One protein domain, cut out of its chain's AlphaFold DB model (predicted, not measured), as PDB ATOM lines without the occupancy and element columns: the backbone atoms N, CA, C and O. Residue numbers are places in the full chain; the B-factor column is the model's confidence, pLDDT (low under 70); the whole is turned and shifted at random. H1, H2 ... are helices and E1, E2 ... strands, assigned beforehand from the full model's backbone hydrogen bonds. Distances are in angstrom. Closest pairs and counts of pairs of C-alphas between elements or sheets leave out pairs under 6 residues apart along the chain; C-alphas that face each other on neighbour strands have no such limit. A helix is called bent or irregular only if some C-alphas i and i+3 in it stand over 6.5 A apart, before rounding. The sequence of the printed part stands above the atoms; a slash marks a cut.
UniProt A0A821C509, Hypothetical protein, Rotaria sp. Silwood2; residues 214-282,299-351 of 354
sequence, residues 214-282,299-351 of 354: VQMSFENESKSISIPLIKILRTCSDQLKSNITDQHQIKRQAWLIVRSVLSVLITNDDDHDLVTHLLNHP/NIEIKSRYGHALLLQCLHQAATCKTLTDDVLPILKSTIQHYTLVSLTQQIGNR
ATOM      1  N   VAL A 214      17.255  32.637  -6.265       75.69
ATOM      2  CA  VAL A 214      16.824  33.114  -4.949       75.69
ATOM      3  C   VAL A 214      15.597  33.990  -5.163       75.69
ATOM      4  O   VAL A 214      15.652  34.954  -5.929       75.69
ATOM      5  N   GLN A 215      14.487  33.639  -4.518       78.19
ATOM      6  CA  GLN A 215      13.248  34.404  -4.583       78.19
ATOM      7  C   GLN A 215      13.275  35.502  -3.514       78.19
ATOM      8  O   GLN A 215      13.373  35.212  -2.324       78.19
ATOM      9  N   MET A 216      13.200  36.762  -3.938       75.75
ATOM     10  CA  MET A 216      13.147  37.922  -3.048       75.75
ATOM     11  C   MET A 216      11.756  38.555  -3.111       75.75
ATOM     12  O   MET A 216      11.287  38.918  -4.190       75.75
ATOM     13  N   SER A 217      11.093  38.687  -1.965       78.06
ATOM     14  CA  SER A 217       9.806  39.376  -1.826       78.06
ATOM     15  C   SER A 217       9.992  40.702  -1.094       78.06
ATOM     16  O   SER A 217      10.629  40.736  -0.042       78.06
ATOM     17  N   PHE A 218       9.414  41.778  -1.626       78.88
ATOM     18  CA  PHE A 218       9.371  43.081  -0.962       78.88
ATOM     19  C   PHE A 218       8.001  43.275  -0.315       78.88
ATOM     20  O   PHE A 218       6.989  42.930  -0.918       78.88
ATOM     21  N   GLU A 219       7.955  43.866   0.881       75.88
ATOM     22  CA  GLU A 219       6.707  44.075   1.642       75.88
ATOM     23  C   GLU A 219       5.637  44.857   0.853       75.88
ATOM     24  O   GLU A 219       4.444  44.673   1.081       75.88
ATOM     25  N   ASN A 220       6.058  45.677  -0.117       71.25
ATOM     26  CA  ASN A 220       5.186  46.554  -0.902       71.25
ATOM     27  C   ASN A 220       4.897  46.063  -2.334       71.25
ATOM     28  O   ASN A 220       4.172  46.741  -3.060       71.25
ATOM     29  N   GLU A 221       5.428  44.911  -2.762       68.56
ATOM     30  CA  GLU A 221       5.167  44.353  -4.095       68.56
ATOM     31  C   GLU A 221       4.714  42.891  -4.021       68.56
ATOM     32  O   GLU A 221       5.356  42.040  -3.415       68.56
ATOM     33  N   SER A 222       3.615  42.569  -4.710       67.44
ATOM     34  CA  SER A 222       3.074  41.204  -4.780       67.44
ATOM     35  C   SER A 222       3.881  40.263  -5.681       67.44
ATOM     36  O   SER A 222       3.637  39.056  -5.686       67.44
ATOM     37  N   LYS A 223       4.832  40.793  -6.460       74.50
ATOM     38  CA  LYS A 223       5.685  40.009  -7.356       74.50
ATOM     39  C   LYS A 223       7.051  39.806  -6.723       74.50
ATOM     40  O   LYS A 223       7.779  40.755  -6.466       74.50
ATOM     41  N   SER A 224       7.416  38.547  -6.521       76.81
ATOM     42  CA  SER A 224       8.769  38.190  -6.115       76.81
ATOM     43  C   SER A 224       9.746  38.296  -7.283       76.81
ATOM     44  O   SER A 224       9.438  37.843  -8.388       76.81
ATOM     45  N   ILE A 225      10.942  38.812  -7.021       78.25
ATOM     46  CA  ILE A 225      12.036  38.882  -7.991       78.25
ATOM     47  C   ILE A 225      12.895  37.620  -7.863       78.25
ATOM     48  O   ILE A 225      13.334  37.277  -6.765       78.25
ATOM     49  N   SER A 226      13.145  36.932  -8.979       78.75
ATOM     50  CA  SER A 226      14.049  35.782  -9.054       78.75
ATOM     51  C   SER A 226      15.463  36.235  -9.423       78.75
ATOM     52  O   SER A 226      15.698  36.814 -10.483       78.75
ATOM     53  N   ILE A 227      16.429  35.975  -8.541       77.69
ATOM     54  CA  ILE A 227      17.826  36.372  -8.749       77.69
ATOM     55  C   ILE A 227      18.669  35.130  -9.084       77.69
ATOM     56  O   ILE A 227      18.677  34.191  -8.286       77.69
ATOM     57  N   PRO A 228      19.388  35.093 -10.226       81.75
ATOM     58  CA  PRO A 228      20.140  33.912 -10.656       81.75
ATOM     59  C   PRO A 228      21.382  33.686  -9.787       81.75
ATOM     60  O   PRO A 228      22.327  34.483  -9.792       81.75
ATOM     61  N   LEU A 229      21.413  32.559  -9.072       81.06
ATOM     62  CA  LEU A 229      22.460  32.250  -8.098       81.06
ATOM     63  C   LEU A 229      23.827  32.010  -8.751       81.06
ATOM     64  O   LEU A 229      24.849  32.475  -8.251       81.06
ATOM     65  N   ILE A 230      23.857  31.322  -9.895       79.88
ATOM     66  CA  ILE A 230      25.107  30.980 -10.595       79.88
ATOM     67  C   ILE A 230      25.858  32.251 -11.009       79.88
ATOM     68  O   ILE A 230      27.071  32.344 -10.824       79.88
ATOM     69  N   LYS A 231      25.139  33.270 -11.492       81.56
ATOM     70  CA  LYS A 231      25.727  34.558 -11.877       81.56
ATOM     71  C   LYS A 231      26.341  35.285 -10.679       81.56
ATOM     72  O   LYS A 231      27.440  35.818 -10.804       81.56
ATOM     73  N   ILE A 232      25.674  35.257  -9.521       83.69
ATOM     74  CA  ILE A 232      26.206  35.814  -8.267       83.69
ATOM     75  C   ILE A 232      27.463  35.061  -7.825       83.69
ATOM     76  O   ILE A 232      28.457  35.669  -7.435       83.69
ATOM     77  N   LEU A 233      27.450  33.729  -7.886       84.38
ATOM     78  CA  LEU A 233      28.602  32.927  -7.483       84.38
ATOM     79  C   LEU A 233      29.802  33.150  -8.413       84.38
ATOM     80  O   LEU A 233      30.930  33.216  -7.925       84.38
ATOM     81  N   ARG A 234      29.580  33.338  -9.724       84.62
ATOM     82  CA  ARG A 234      30.650  33.663 -10.685       84.62
ATOM     83  C   ARG A 234      31.299  35.002 -10.348       84.62
ATOM     84  O   ARG A 234      32.519  35.061 -10.207       84.62
ATOM     85  N   THR A 235      30.495  36.042 -10.116       84.62
ATOM     86  CA  THR A 235      31.029  37.356  -9.727       84.62
ATOM     87  C   THR A 235      31.761  37.292  -8.386       84.62
ATOM     88  O   THR A 235      32.840  37.868  -8.266       84.62
ATOM     89  N   CYS A 236      31.252  36.542  -7.404       86.69
ATOM     90  CA  CYS A 236      31.939  36.331  -6.126       86.69
ATOM     91  C   CYS A 236      33.288  35.614  -6.302       86.69
ATOM     92  O   CYS A 236      34.279  36.048  -5.717       86.69
ATOM     93  N   SER A 237      33.352  34.567  -7.132       85.50
ATOM     94  CA  SER A 237      34.605  33.870  -7.470       85.50
ATOM     95  C   SER A 237      35.634  34.844  -8.049       85.50
ATOM     96  O   SER A 237      36.794  34.845  -7.640       85.50
ATOM     97  N   ASP A 238      35.217  35.710  -8.972       84.44
ATOM     98  CA  ASP A 238      36.133  36.637  -9.637       84.44
ATOM     99  C   ASP A 238      36.673  37.709  -8.677       84.44
ATOM    100  O   ASP A 238      37.868  38.012  -8.702       84.44
ATOM    101  N   GLN A 239      35.835  38.215  -7.764       84.88
ATOM    102  CA  GLN A 239      36.262  39.151  -6.713       84.88
ATOM    103  C   GLN A 239      37.123  38.489  -5.623       84.88
ATOM    104  O   GLN A 239      37.969  39.145  -5.021       84.88
ATOM    105  N   LEU A 240      36.941  37.195  -5.343       83.06
ATOM    106  CA  LEU A 240      37.792  36.473  -4.388       83.06
ATOM    107  C   LEU A 240      39.180  36.179  -4.980       83.06
ATOM    108  O   LEU A 240      40.180  36.271  -4.263       83.06
ATOM    109  N   LYS A 241      39.254  35.891  -6.289       80.81
ATOM    110  CA  LYS A 241      40.510  35.654  -7.030       80.81
ATOM    111  C   LYS A 241      41.352  36.910  -7.244       80.81
ATOM    112  O   LYS A 241      42.566  36.792  -7.405       80.81
ATOM    113  N   SER A 242      40.741  38.091  -7.310       77.44
ATOM    114  CA  SER A 242      41.465  39.325  -7.619       77.44
ATOM    115  C   SER A 242      42.522  39.623  -6.546       77.44
ATOM    116  O   SER A 242      42.255  39.599  -5.351       77.44
ATOM    117  N   ASN A 243      43.762  39.920  -6.939       65.94
ATOM    118  CA  ASN A 243      44.855  40.229  -5.998       65.94
ATOM    119  C   ASN A 243      45.012  41.735  -5.725       65.94
ATOM    120  O   ASN A 243      46.067  42.178  -5.277       65.94
ATOM    121  N   ILE A 244      43.982  42.532  -6.013       66.12
ATOM    122  CA  ILE A 244      44.037  43.990  -5.887       66.12
ATOM    123  C   ILE A 244      43.912  44.367  -4.405       66.12
ATOM    124  O   ILE A 244      42.955  43.984  -3.731       66.12
ATOM    125  N   THR A 245      44.899  45.113  -3.906       55.31
ATOM    126  CA  THR A 245      45.099  45.468  -2.490       55.31
ATOM    127  C   THR A 245      43.948  46.264  -1.872       55.31
ATOM    128  O   THR A 245      43.700  46.141  -0.678       55.31
ATOM    129  N   ASP A 246      43.175  46.998  -2.673       57.72
ATOM    130  CA  ASP A 246      42.105  47.875  -2.171       57.72
ATOM    131  C   ASP A 246      40.743  47.168  -2.026       57.72
ATOM    132  O   ASP A 246      39.757  47.764  -1.595       57.72
ATOM    133  N   GLN A 247      40.662  45.871  -2.343       68.50
ATOM    134  CA  GLN A 247      39.401  45.122  -2.387       68.50
ATOM    135  C   GLN A 247      39.108  44.288  -1.127       68.50
ATOM    136  O   GLN A 247      38.237  43.422  -1.161       68.50
ATOM    137  N   HIS A 248      39.774  44.527   0.008       76.56
ATOM    138  CA  HIS A 248      39.537  43.742   1.235       76.56
ATOM    139  C   HIS A 248      38.065  43.746   1.690       76.56
ATOM    140  O   HIS A 248      37.531  42.702   2.067       76.56
ATOM    141  N   GLN A 249      37.387  44.896   1.608       79.19
ATOM    142  CA  GLN A 249      35.964  45.004   1.945       79.19
ATOM    143  C   GLN A 249      35.076  44.261   0.939       79.19
ATOM    144  O   GLN A 249      34.157  43.550   1.341       79.19
ATOM    145  N   ILE A 250      35.397  44.351  -0.354       82.69
ATOM    146  CA  ILE A 250      34.675  43.662  -1.432       82.69
ATOM    147  C   ILE A 250      34.824  42.143  -1.288       82.69
ATOM    148  O   ILE A 250      33.840  41.416  -1.371       82.69
ATOM    149  N   LYS A 251      36.028  41.653  -0.970       83.19
ATOM    150  CA  LYS A 251      36.278  40.233  -0.682       83.19
ATOM    151  C   LYS A 251      35.485  39.743   0.521       83.19
ATOM    152  O   LYS A 251      34.929  38.649   0.482       83.19
ATOM    153  N   ARG A 252      35.401  40.555   1.580       85.75
ATOM    154  CA  ARG A 252      34.585  40.233   2.755       85.75
ATOM    155  C   ARG A 252      33.099  40.163   2.401       85.75
ATOM    156  O   ARG A 252      32.434  39.232   2.833       85.75
ATOM    157  N   GLN A 253      32.585  41.094   1.599       86.06
ATOM    158  CA  GLN A 253      31.191  41.071   1.138       86.06
ATOM    159  C   GLN A 253      30.899  39.868   0.233       86.06
ATOM    160  O   GLN A 253      29.911  39.173   0.452       86.06
ATOM    161  N   ALA A 254      31.786  39.563  -0.718       87.94
ATOM    162  CA  ALA A 254      31.683  38.373  -1.558       87.94
ATOM    163  C   ALA A 254      31.666  37.089  -0.711       87.94
ATOM    164  O   ALA A 254      30.836  36.209  -0.931       87.94
ATOM    165  N   TRP A 255      32.523  37.007   0.312       89.19
ATOM    166  CA  TRP A 255      32.510  35.897   1.266       89.19
ATOM    167  C   TRP A 255      31.201  35.811   2.057       89.19
ATOM    168  O   TRP A 255      30.664  34.717   2.204       89.19
ATOM    169  N   LEU A 256      30.651  36.930   2.537       87.94
ATOM    170  CA  LEU A 256      29.378  36.929   3.267       87.94
ATOM    171  C   LEU A 256      28.224  36.402   2.407       87.94
ATOM    172  O   LEU A 256      27.415  35.625   2.909       87.94
ATOM    173  N   ILE A 257      28.191  36.756   1.119       87.88
ATOM    174  CA  ILE A 257      27.206  36.233   0.162       87.88
ATOM    175  C   ILE A 257      27.379  34.717  -0.000       87.88
ATOM    176  O   ILE A 257      26.419  33.962   0.157       87.88
ATOM    177  N   VAL A 258      28.607  34.248  -0.246       88.44
ATOM    178  CA  VAL A 258      28.907  32.809  -0.376       88.44
ATOM    179  C   VAL A 258      28.521  32.055   0.897       88.44
ATOM    180  O   VAL A 258      27.892  31.002   0.819       88.44
ATOM    181  N   ARG A 259      28.826  32.619   2.069       88.94
ATOM    182  CA  ARG A 259      28.454  32.071   3.372       88.94
ATOM    183  C   ARG A 259      26.943  31.970   3.537       88.94
ATOM    184  O   ARG A 259      26.483  30.930   3.987       88.94
ATOM    185  N   SER A 260      26.183  33.007   3.177       85.50
ATOM    186  CA  SER A 260      24.717  32.979   3.284       85.50
ATOM    187  C   SER A 260      24.080  31.949   2.354       85.50
ATOM    188  O   SER A 260      23.137  31.266   2.736       85.50
ATOM    189  N   VAL A 261      24.623  31.788   1.147       84.75
ATOM    190  CA  VAL A 261      24.142  30.771   0.203       84.75
ATOM    191  C   VAL A 261      24.457  29.376   0.739       84.75
ATOM    192  O   VAL A 261      23.611  28.489   0.710       84.75
ATOM    193  N   LEU A 262      25.666  29.185   1.262       84.31
ATOM    194  CA  LEU A 262      26.106  27.918   1.830       84.31
ATOM    195  C   LEU A 262      25.315  27.547   3.084       84.31
ATOM    196  O   LEU A 262      24.981  26.379   3.239       84.31
ATOM    197  N   SER A 263      24.985  28.513   3.948       82.56
ATOM    198  CA  SER A 263      24.111  28.242   5.087       82.56
ATOM    199  C   SER A 263      22.745  27.784   4.603       82.56
ATOM    200  O   SER A 263      22.349  26.706   5.000       82.56
ATOM    201  N   VAL A 264      22.101  28.498   3.669       80.44
ATOM    202  CA  VAL A 264      20.779  28.115   3.130       80.44
ATOM    203  C   VAL A 264      20.779  26.706   2.530       80.44
ATOM    204  O   VAL A 264      19.811  25.977   2.698       80.44
ATOM    205  N   LEU A 265      21.857  26.306   1.849       75.12
ATOM    206  CA  LEU A 265      21.963  24.974   1.248       75.12
ATOM    207  C   LEU A 265      22.241  23.853   2.263       75.12
ATOM    208  O   LEU A 265      21.985  22.696   1.947       75.12
ATOM    209  N   ILE A 266      22.801  24.172   3.434       73.06
ATOM    210  CA  ILE A 266      23.172  23.187   4.463       73.06
ATOM    211  C   ILE A 266      22.137  23.130   5.598       73.06
ATOM    212  O   ILE A 266      21.942  22.056   6.154       73.06
ATOM    213  N   THR A 267      21.442  24.230   5.920       66.31
ATOM    214  CA  THR A 267      20.424  24.324   6.991       66.31
ATOM    215  C   THR A 267      19.090  23.665   6.636       66.31
ATOM    216  O   THR A 267      18.035  24.132   7.057       66.31
ATOM    217  N   ASN A 268      19.101  22.561   5.890       59.72
ATOM    218  CA  ASN A 268      17.972  21.635   5.933       59.72
ATOM    219  C   ASN A 268      18.066  20.866   7.263       59.72
ATOM    220  O   ASN A 268      18.499  19.717   7.309       59.72
ATOM    221  N   ASP A 269      17.744  21.554   8.361       53.53
ATOM    222  CA  ASP A 269      17.893  21.068   9.739       53.53
ATOM    223  C   ASP A 269      16.969  19.871  10.049       53.53
ATOM    224  O   ASP A 269      17.258  19.089  10.955       53.53
ATOM    225  N   ASP A 270      15.915  19.666   9.252       55.06
ATOM    226  CA  ASP A 270      14.921  18.599   9.439       55.06
ATOM    227  C   ASP A 270      15.489  17.172   9.245       55.06
ATOM    228  O   ASP A 270      14.882  16.192   9.683       55.06
ATOM    229  N   ASP A 271      16.679  17.029   8.645       60.78
ATOM    230  CA  ASP A 271      17.283  15.725   8.335       60.78
ATOM    231  C   ASP A 271      18.250  15.204   9.415       60.78
ATOM    232  O   ASP A 271      18.620  14.028   9.395       60.78
ATOM    233  N   HIS A 272      18.687  16.028  10.375       64.31
ATOM    234  CA  HIS A 272      19.775  15.644  11.289       64.31
ATOM    235  C   HIS A 272      19.381  14.517  12.261       64.31
ATOM    236  O   HIS A 272      20.140  13.558  12.455       64.31
ATOM    237  N   ASP A 273      18.177  14.589  12.826       65.50
ATOM    238  CA  ASP A 273      17.648  13.552  13.716       65.50
ATOM    239  C   ASP A 273      17.317  12.274  12.935       65.50
ATOM    240  O   ASP A 273      17.649  11.167  13.356       65.50
ATOM    241  N   LEU A 274      16.755  12.406  11.730       66.50
ATOM    242  CA  LEU A 274      16.464  11.268  10.855       66.50
ATOM    243  C   LEU A 274      17.737  10.529  10.439       66.50
ATOM    244  O   LEU A 274      17.788   9.302  10.497       66.50
ATOM    245  N   VAL A 275      18.786  11.259  10.065       65.94
ATOM    246  CA  VAL A 275      20.083  10.693   9.690       65.94
ATOM    247  C   VAL A 275      20.743   9.992  10.874       65.94
ATOM    248  O   VAL A 275      21.279   8.897  10.706       65.94
ATOM    249  N   THR A 276      20.710  10.577  12.072       67.94
ATOM    250  CA  THR A 276      21.298   9.938  13.262       67.94
ATOM    251  C   THR A 276      20.518   8.694  13.683       67.94
ATOM    252  O   THR A 276      21.129   7.674  14.006       67.94
ATOM    253  N   HIS A 277      19.186   8.714  13.605       68.75
ATOM    254  CA  HIS A 277      18.353   7.529  13.821       68.75
ATOM    255  C   HIS A 277      18.596   6.441  12.770       68.75
ATOM    256  O   HIS A 277      18.671   5.261  13.115       68.75
ATOM    257  N   LEU A 278      18.767   6.826  11.505       67.94
ATOM    258  CA  LEU A 278      19.045   5.916  10.402       67.94
ATOM    259  C   LEU A 278      20.423   5.265  10.567       67.94
ATOM    260  O   LEU A 278      20.505   4.043  10.575       67.94
ATOM    261  N   LEU A 279      21.486   6.042  10.797       68.38
ATOM    262  CA  LEU A 279      22.851   5.523  10.980       68.38
ATOM    263  C   LEU A 279      22.993   4.597  12.201       68.38
ATOM    264  O   LEU A 279      23.828   3.695  12.188       68.38
ATOM    265  N   ASN A 280      22.166   4.787  13.232       71.31
ATOM    266  CA  ASN A 280      22.153   3.950  14.435       71.31
ATOM    267  C   ASN A 280      21.231   2.719  14.326       71.31
ATOM    268  O   ASN A 280      21.133   1.941  15.279       71.31
ATOM    269  N   HIS A 281      20.534   2.519  13.203       70.00
ATOM    270  CA  HIS A 281      19.574   1.425  13.066       70.00
ATOM    271  C   HIS A 281      20.281   0.058  12.902       70.00
ATOM    272  O   HIS A 281      21.176  -0.083  12.071       70.00
ATOM    273  N   PRO A 282      19.867  -1.011  13.614       63.62
ATOM    274  CA  PRO A 282      20.570  -2.306  13.632       63.62
ATOM    275  C   PRO A 282      20.619  -3.035  12.275       63.62
ATOM    276  O   PRO A 282      21.474  -3.897  12.059       63.62
ATOM    277  N   ASN A 299      19.281  15.387 -15.921       48.00
ATOM    278  CA  ASN A 299      19.452  16.739 -16.470       48.00
ATOM    279  C   ASN A 299      19.351  17.873 -15.431       48.00
ATOM    280  O   ASN A 299      19.952  18.927 -15.630       48.00
ATOM    281  N   ILE A 300      18.646  17.674 -14.310       51.72
ATOM    282  CA  ILE A 300      18.514  18.689 -13.237       51.72
ATOM    283  C   ILE A 300      19.777  18.718 -12.345       51.72
ATOM    284  O   ILE A 300      20.125  19.736 -11.742       51.72
ATOM    285  N   GLU A 301      20.525  17.612 -12.310       58.69
ATOM    286  CA  GLU A 301      21.686  17.427 -11.433       58.69
ATOM    287  C   GLU A 301      22.957  18.144 -11.908       58.69
ATOM    288  O   GLU A 301      23.811  18.480 -11.094       58.69
ATOM    289  N   ILE A 302      23.126  18.395 -13.208       62.22
ATOM    290  CA  ILE A 302      24.414  18.892 -13.724       62.22
ATOM    291  C   ILE A 302      24.627  20.372 -13.361       62.22
ATOM    292  O   ILE A 302      25.706  20.746 -12.897       62.22
ATOM    293  N   LYS A 303      23.588  21.211 -13.488       65.19
ATOM    294  CA  LYS A 303      23.654  22.649 -13.158       65.19
ATOM    295  C   LYS A 303      23.741  22.902 -11.654       65.19
ATOM    296  O   LYS A 303      24.515  23.753 -11.221       65.19
ATOM    297  N   SER A 304      22.994  22.142 -10.853       68.88
ATOM    298  CA  SER A 304      23.095  22.207  -9.391       68.88
ATOM    299  C   SER A 304      24.479  21.768  -8.916       68.88
ATOM    300  O   SER A 304      25.109  22.492  -8.148       68.88
ATOM    301  N   ARG A 305      25.030  20.672  -9.460       73.94
ATOM    302  CA  ARG A 305      26.421  20.256  -9.200       73.94
ATOM    303  C   ARG A 305      27.435  21.318  -9.604       73.94
ATOM    304  O   ARG A 305      28.367  21.562  -8.844       73.94
ATOM    305  N   TYR A 306      27.257  21.970 -10.751       76.19
ATOM    306  CA  TYR A 306      28.129  23.068 -11.172       76.19
ATOM    307  C   TYR A 306      28.055  24.259 -10.204       76.19
ATOM    308  O   TYR A 306      29.090  24.758  -9.766       76.19
ATOM    309  N   GLY A 307      26.849  24.672  -9.800       76.88
ATOM    310  CA  GLY A 307      26.651  25.720  -8.795       76.88
ATOM    311  C   GLY A 307      27.318  25.380  -7.457       76.88
ATOM    312  O   GLY A 307      28.029  26.211  -6.894       76.88
ATOM    313  N   HIS A 308      27.174  24.136  -6.991       79.81
ATOM    314  CA  HIS A 308      27.855  23.635  -5.794       79.81
ATOM    315  C   HIS A 308      29.381  23.596  -5.955       79.81
ATOM    316  O   HIS A 308      30.100  24.003  -5.042       79.81
ATOM    317  N   ALA A 309      29.899  23.162  -7.106       82.56
ATOM    318  CA  ALA A 309      31.334  23.141  -7.383       82.56
ATOM    319  C   ALA A 309      31.931  24.557  -7.373       82.56
ATOM    320  O   ALA A 309      32.985  24.783  -6.779       82.56
ATOM    321  N   LEU A 310      31.227  25.523  -7.967       82.50
ATOM    322  CA  LEU A 310      31.612  26.931  -7.963       82.50
ATOM    323  C   LEU A 310      31.593  27.515  -6.542       82.50
ATOM    324  O   LEU A 310      32.513  28.230  -6.149       82.50
ATOM    325  N   LEU A 311      30.591  27.159  -5.737       86.19
ATOM    326  CA  LEU A 311      30.494  27.564  -4.336       86.19
ATOM    327  C   LEU A 311      31.649  26.997  -3.494       86.19
ATOM    328  O   LEU A 311      32.269  27.733  -2.723       86.19
ATOM    329  N   LEU A 312      32.000  25.721  -3.682       87.19
ATOM    330  CA  LEU A 312      33.165  25.102  -3.042       87.19
ATOM    331  C   LEU A 312      34.482  25.739  -3.502       87.19
ATOM    332  O   LEU A 312      35.388  25.945  -2.692       87.19
ATOM    333  N   GLN A 313      34.584  26.110  -4.780       86.25
ATOM    334  CA  GLN A 313      35.731  26.840  -5.306       86.25
ATOM    335  C   GLN A 313      35.877  28.216  -4.633       86.25
ATOM    336  O   GLN A 313      36.988  28.578  -4.237       86.25
ATOM    337  N   CYS A 314      34.776  28.952  -4.445       86.38
ATOM    338  CA  CYS A 314      34.759  30.210  -3.695       86.38
ATOM    339  C   CYS A 314      35.174  30.011  -2.232       86.38
ATOM    340  O   CYS A 314      35.970  30.790  -1.711       86.38
ATOM    341  N   LEU A 315      34.686  28.957  -1.573       88.00
ATOM    342  CA  LEU A 315      35.047  28.621  -0.192       88.00
ATOM    343  C   LEU A 315      36.544  28.307  -0.055       88.00
ATOM    344  O   LEU A 315      37.200  28.815   0.855       88.00
ATOM    345  N   HIS A 316      37.115  27.552  -0.993       86.75
ATOM    346  CA  HIS A 316      38.552  27.290  -1.013       86.75
ATOM    347  C   HIS A 316      39.368  28.573  -1.249       86.75
ATOM    348  O   HIS A 316      40.359  28.817  -0.564       86.75
ATOM    349  N   GLN A 317      38.932  29.441  -2.165       86.06
ATOM    350  CA  GLN A 317      39.589  30.729  -2.418       86.06
ATOM    351  C   GLN A 317      39.521  31.664  -1.208       86.06
ATOM    352  O   GLN A 317      40.525  32.279  -0.847       86.06
ATOM    353  N   ALA A 318      38.375  31.724  -0.530       85.75
ATOM    354  CA  ALA A 318      38.220  32.486   0.701       85.75
ATOM    355  C   ALA A 318      39.143  31.957   1.813       85.75
ATOM    356  O   ALA A 318      39.757  32.757   2.514       85.75
ATOM    357  N   ALA A 319      39.333  30.635   1.915       85.56
ATOM    358  CA  ALA A 319      40.244  30.026   2.889       85.56
ATOM    359  C   ALA A 319      41.718  30.404   2.652       85.56
ATOM    360  O   ALA A 319      42.497  30.485   3.597       85.56
ATOM    361  N   THR A 320      42.111  30.684   1.405       83.25
ATOM    362  CA  THR A 320      43.469  31.169   1.096       83.25
ATOM    363  C   THR A 320      43.688  32.651   1.435       83.25
ATOM    364  O   THR A 320      44.829  33.116   1.475       83.25
ATOM    365  N   CYS A 321      42.623  33.414   1.707       81.81
ATOM    366  CA  CYS A 321      42.716  34.829   2.061       81.81
ATOM    367  C   CYS A 321      43.015  35.004   3.557       81.81
ATOM    368  O   CYS A 321      42.127  34.835   4.386       81.81
ATOM    369  N   LYS A 322      44.233  35.458   3.898       79.06
ATOM    370  CA  LYS A 322      44.708  35.664   5.289       79.06
ATOM    371  C   LYS A 322      43.773  36.478   6.195       79.06
ATOM    372  O   LYS A 322      43.820  36.320   7.402       79.06
ATOM    373  N   THR A 323      42.962  37.372   5.636       78.88
ATOM    374  CA  THR A 323      42.045  38.233   6.405       78.88
ATOM    375  C   THR A 323      40.712  37.568   6.746       78.88
ATOM    376  O   THR A 323      39.959  38.116   7.539       78.88
ATOM    377  N   LEU A 324      40.378  36.451   6.094       80.38
ATOM    378  CA  LEU A 324      39.085  35.766   6.215       80.38
ATOM    379  C   LEU A 324      39.221  34.370   6.840       80.38
ATOM    380  O   LEU A 324      38.211  33.709   7.062       80.38
ATOM    381  N   THR A 325      40.444  33.910   7.117       78.06
ATOM    382  CA  THR A 325      40.723  32.539   7.569       78.06
ATOM    383  C   THR A 325      39.928  32.151   8.805       78.06
ATOM    384  O   THR A 325      39.357  31.064   8.836       78.06
ATOM    385  N   ASP A 326      39.841  33.048   9.784       83.19
ATOM    386  CA  ASP A 326      39.239  32.748  11.085       83.19
ATOM    387  C   ASP A 326      37.730  32.484  10.965       83.19
ATOM    388  O   ASP A 326      37.204  31.582  11.613       83.19
ATOM    389  N   ASP A 327      37.057  33.193  10.052       84.56
ATOM    390  CA  ASP A 327      35.635  32.998   9.752       84.56
ATOM    391  C   ASP A 327      35.394  31.805   8.809       84.56
ATOM    392  O   ASP A 327      34.375  31.124   8.913       84.56
ATOM    393  N   VAL A 328      36.303  31.545   7.861       87.62
ATOM    394  CA  VAL A 328      36.115  30.525   6.810       87.62
ATOM    395  C   VAL A 328      36.395  29.111   7.316       87.62
ATOM    396  O   VAL A 328      35.664  28.183   6.971       87.62
ATOM    397  N   LEU A 329      37.434  28.920   8.132       86.38
ATOM    398  CA  LEU A 329      37.859  27.607   8.628       86.38
ATOM    399  C   LEU A 329      36.763  26.796   9.349       86.38
ATOM    400  O   LEU A 329      36.618  25.613   9.020       86.38
ATOM    401  N   PRO A 330      35.972  27.353  10.292       87.38
ATOM    402  CA  PRO A 330      34.915  26.584  10.949       87.38
ATOM    403  C   PRO A 330      33.832  26.139   9.960       87.38
ATOM    404  O   PRO A 330      33.350  25.008  10.030       87.38
ATOM    405  N   ILE A 331      33.501  26.994   8.991       85.31
ATOM    406  CA  ILE A 331      32.509  26.699   7.952       85.31
ATOM    407  C   ILE A 331      33.031  25.628   6.998       85.31
ATOM    408  O   ILE A 331      32.305  24.695   6.674       85.31
ATOM    409  N   LEU A 332      34.302  25.711   6.604       86.56
ATOM    410  CA  LEU A 332      34.970  24.706   5.779       86.56
ATOM    411  C   LEU A 332      35.009  23.335   6.470       86.56
ATOM    412  O   LEU A 332      34.799  22.312   5.827       86.56
ATOM    413  N   LYS A 333      35.225  23.294   7.788       86.62
ATOM    414  CA  LYS A 333      35.146  22.046   8.557       86.62
ATOM    415  C   LYS A 333      33.724  21.477   8.566       86.62
ATOM    416  O   LYS A 333      33.559  20.287   8.306       86.62
ATOM    417  N   SER A 334      32.724  22.316   8.837       84.19
ATOM    418  CA  SER A 334      31.311  21.913   8.860       84.19
ATOM    419  C   SER A 334      30.847  21.377   7.502       84.19
ATOM    420  O   SER A 334      30.238  20.312   7.425       84.19
ATOM    421  N   THR A 335      31.224  22.039   6.403       84.75
ATOM    422  CA  THR A 335      30.853  21.589   5.056       84.75
ATOM    423  C   THR A 335      31.479  20.249   4.706       84.75
ATOM    424  O   THR A 335      30.782  19.376   4.199       84.75
ATOM    425  N   ILE A 336      32.763  20.043   5.013       85.69
ATOM    426  CA  ILE A 336      33.427  18.751   4.792       85.69
ATOM    427  C   ILE A 336      32.719  17.650   5.586       85.69
ATOM    428  O   ILE A 336      32.426  16.601   5.020       85.69
ATOM    429  N   GLN A 337      32.396  17.894   6.859       82.75
ATOM    430  CA  GLN A 337      31.668  16.932   7.691       82.75
ATOM    431  C   GLN A 337      30.300  16.580   7.091       82.75
ATOM    432  O   GLN A 337      29.971  15.400   6.959       82.75
ATOM    433  N   HIS A 338      29.545  17.584   6.647       82.19
ATOM    434  CA  HIS A 338      28.263  17.382   5.981       82.19
ATOM    435  C   HIS A 338      28.407  16.538   4.701       82.19
ATOM    436  O   HIS A 338      27.740  15.514   4.560       82.19
ATOM    437  N   TYR A 339      29.345  16.873   3.805       81.44
ATOM    438  CA  TYR A 339      29.576  16.087   2.585       81.44
ATOM    439  C   TYR A 339      30.068  14.661   2.868       81.44
ATOM    440  O   TYR A 339      29.707  13.745   2.131       81.44
ATOM    441  N   THR A 340      30.859  14.441   3.926       82.12
ATOM    442  CA  THR A 340      31.249  13.081   4.333       82.12
ATOM    443  C   THR A 340      30.067  12.267   4.843       82.12
ATOM    444  O   THR A 340      29.986  11.074   4.580       82.12
ATOM    445  N   LEU A 341      29.122  12.902   5.532       77.62
ATOM    446  CA  LEU A 341      27.917  12.231   5.991       77.62
ATOM    447  C   LEU A 341      27.014  11.861   4.806       77.62
ATOM    448  O   LEU A 341      26.552  10.725   4.719       77.62
ATOM    449  N   VAL A 342      26.834  12.778   3.850       76.44
ATOM    450  CA  VAL A 342      26.065  12.528   2.620       76.44
ATOM    451  C   VAL A 342      26.711  11.438   1.757       76.44
ATOM    452  O   VAL A 342      26.015  10.605   1.179       76.44
ATOM    453  N   SER A 343      28.043  11.389   1.664       74.50
ATOM    454  CA  SER A 343      28.716  10.343   0.886       74.50
ATOM    455  C   SER A 343      28.559   8.959   1.519       74.50
ATOM    456  O   SER A 343      28.339   7.983   0.800       74.50
ATOM    457  N   LEU A 344      28.593   8.876   2.853       73.38
ATOM    458  CA  LEU A 344      28.296   7.644   3.578       73.38
ATOM    459  C   LEU A 344      26.864   7.180   3.286       73.38
ATOM    460  O   LEU A 344      26.681   6.039   2.862       73.38
ATOM    461  N   THR A 345      25.858   8.051   3.423       69.44
ATOM    462  CA  THR A 345      24.449   7.687   3.163       69.44
ATOM    463  C   THR A 345      24.195   7.287   1.707       69.44
ATOM    464  O   THR A 345      23.454   6.337   1.449       69.44
ATOM    465  N   GLN A 346      24.861   7.920   0.737       67.19
ATOM    466  CA  GLN A 346      24.773   7.523  -0.672       67.19
ATOM    467  C   GLN A 346      25.377   6.138  -0.939       67.19
ATOM    468  O   GLN A 346      24.778   5.339  -1.659       67.19
ATOM    469  N   GLN A 347      26.534   5.814  -0.350       65.56
ATOM    470  CA  GLN A 347      27.149   4.487  -0.494       65.56
ATOM    471  C   GLN A 347      26.286   3.369   0.100       65.56
ATOM    472  O   GLN A 347      26.332   2.235  -0.372       65.56
ATOM    473  N   ILE A 348      25.485   3.691   1.112       62.88
ATOM    474  CA  ILE A 348      24.534   2.767   1.726       62.88
ATOM    475  C   ILE A 348      23.383   2.441   0.756       62.88
ATOM    476  O   ILE A 348      22.997   1.278   0.644       62.88
ATOM    477  N   GLY A 349      22.863   3.433   0.026       52.75
ATOM    478  CA  GLY A 349      21.793   3.240  -0.962       52.75
ATOM    479  C   GLY A 349      22.251   2.613  -2.288       52.75
ATOM    480  O   GLY A 349      21.477   1.916  -2.939       52.75
ATOM    481  N   ASN A 350      23.516   2.814  -2.675       44.66
ATOM    482  CA  ASN A 350      24.083   2.392  -3.963       44.66
ATOM    483  C   ASN A 350      25.076   1.218  -3.854       44.66
ATOM    484  O   ASN A 350      26.106   1.197  -4.526       44.66
ATOM    485  N   ARG A 351      24.776   0.173  -3.073       42.72
ATOM    486  CA  ARG A 351      25.488  -1.113  -3.221       42.72
ATOM    487  C   ARG A 351      24.893  -1.957  -4.353       42.72
ATOM    488  O   ARG A 351      24.320  -3.018  -4.133       42.72
TER     489      ARG A 351
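This is residues 214 to 282 and 299 to 351 of the 354 residues of the protein "Hypothetical protein" of Rotaria sp. Silwood2 (UniProt A0A821C509). Two helical hairpins, H1 with H2 and H4 with H5, pack together as a loose up-and-down bundle of four helices, with H4 in the middle touching the other three and H5 joined to the rest mainly near its beginning. A small two-stranded hairpin, E1 and E2, leads into H1 away from H2 to H5, and H3 follows H2 at its far end, where residues 267 to 274 stick out. The printed part has 122 residues, with two named strands and then five named helices in the order E1, E2, H1, H2, H3, H4, H5; the sheet is E1 - E2, antiparallel, and the class is mostly helix. The whole is loose, with a radius of gyration of the C-alphas of 17.2 A and spans of 57 by 43 by 28 A.

E1, residues 214 to 216, begins at C-alpha 214 at (16.824, 33.114, -4.949). E2 is residues 225 to 228. H1, residues 229 to 241, is 18.4 A long. H2, residues 245 to 266, is 32.0 A long and has a kink of 27 degrees near residue 252. H3 is residues 269 to 279, 16.4 A. H4, residues 300 to 320, is 31.4 A long and begins at C-alpha 300 at (18.514, 18.689, -13.237). H5, residues 325 to 349, is 35.9 A long and ends at C-alpha 349 at (21.793, 3.240, -0.962). H2, H3 and H5 are irregular, H5 only just: C-alphas 246 and 249 are 7.9 A apart, 270 and 273 7.2 A, 327 and 330 6.6 A.

H4 is the hub. It touches H1 at a shallow tilt of 24 degrees, the same way; the closest C-alphas, of Ser 237 and Cys 314, are 5.3 A apart. With residues 311 to 318 it touches residues 255 to 262 of H2, at a steep tilt of 43 degrees, opposite ways; the closest C-alphas are those of Trp 255 and Ala 318, 6.7 A. H4 and H5 form a helical hairpin; the C-alphas of Ala 319 and Thr 325, the closest, are 5.3 A apart. H1 and H2 form another, with the C-alphas of Cys 236 and Ala 254 closest at 5.0 A. H3 is near H5. In the hairpin E1 and E2, N 214 and O 227 are within hydrogen-bond range at 2.9 A. Every O i to N i+4 pair is within range in H1, but 16 of 18 in H2, 5 of 7 in H3, 16 of 17 in H4 and 19 of 21 in H5.

The C-alphas of Asp 246 and Pro 282, the two farthest apart, are 56.8 A apart. Residues 283 to 298 are not printed; C-alphas 282 and 299 across the cut are 35.6 A apart. Of the links that are printed whole, none is long. The mean pLDDT of the printed part is 76.3, and 34 residues are under 70, among them 267 to 279, 299 to 304 and 345 to 351.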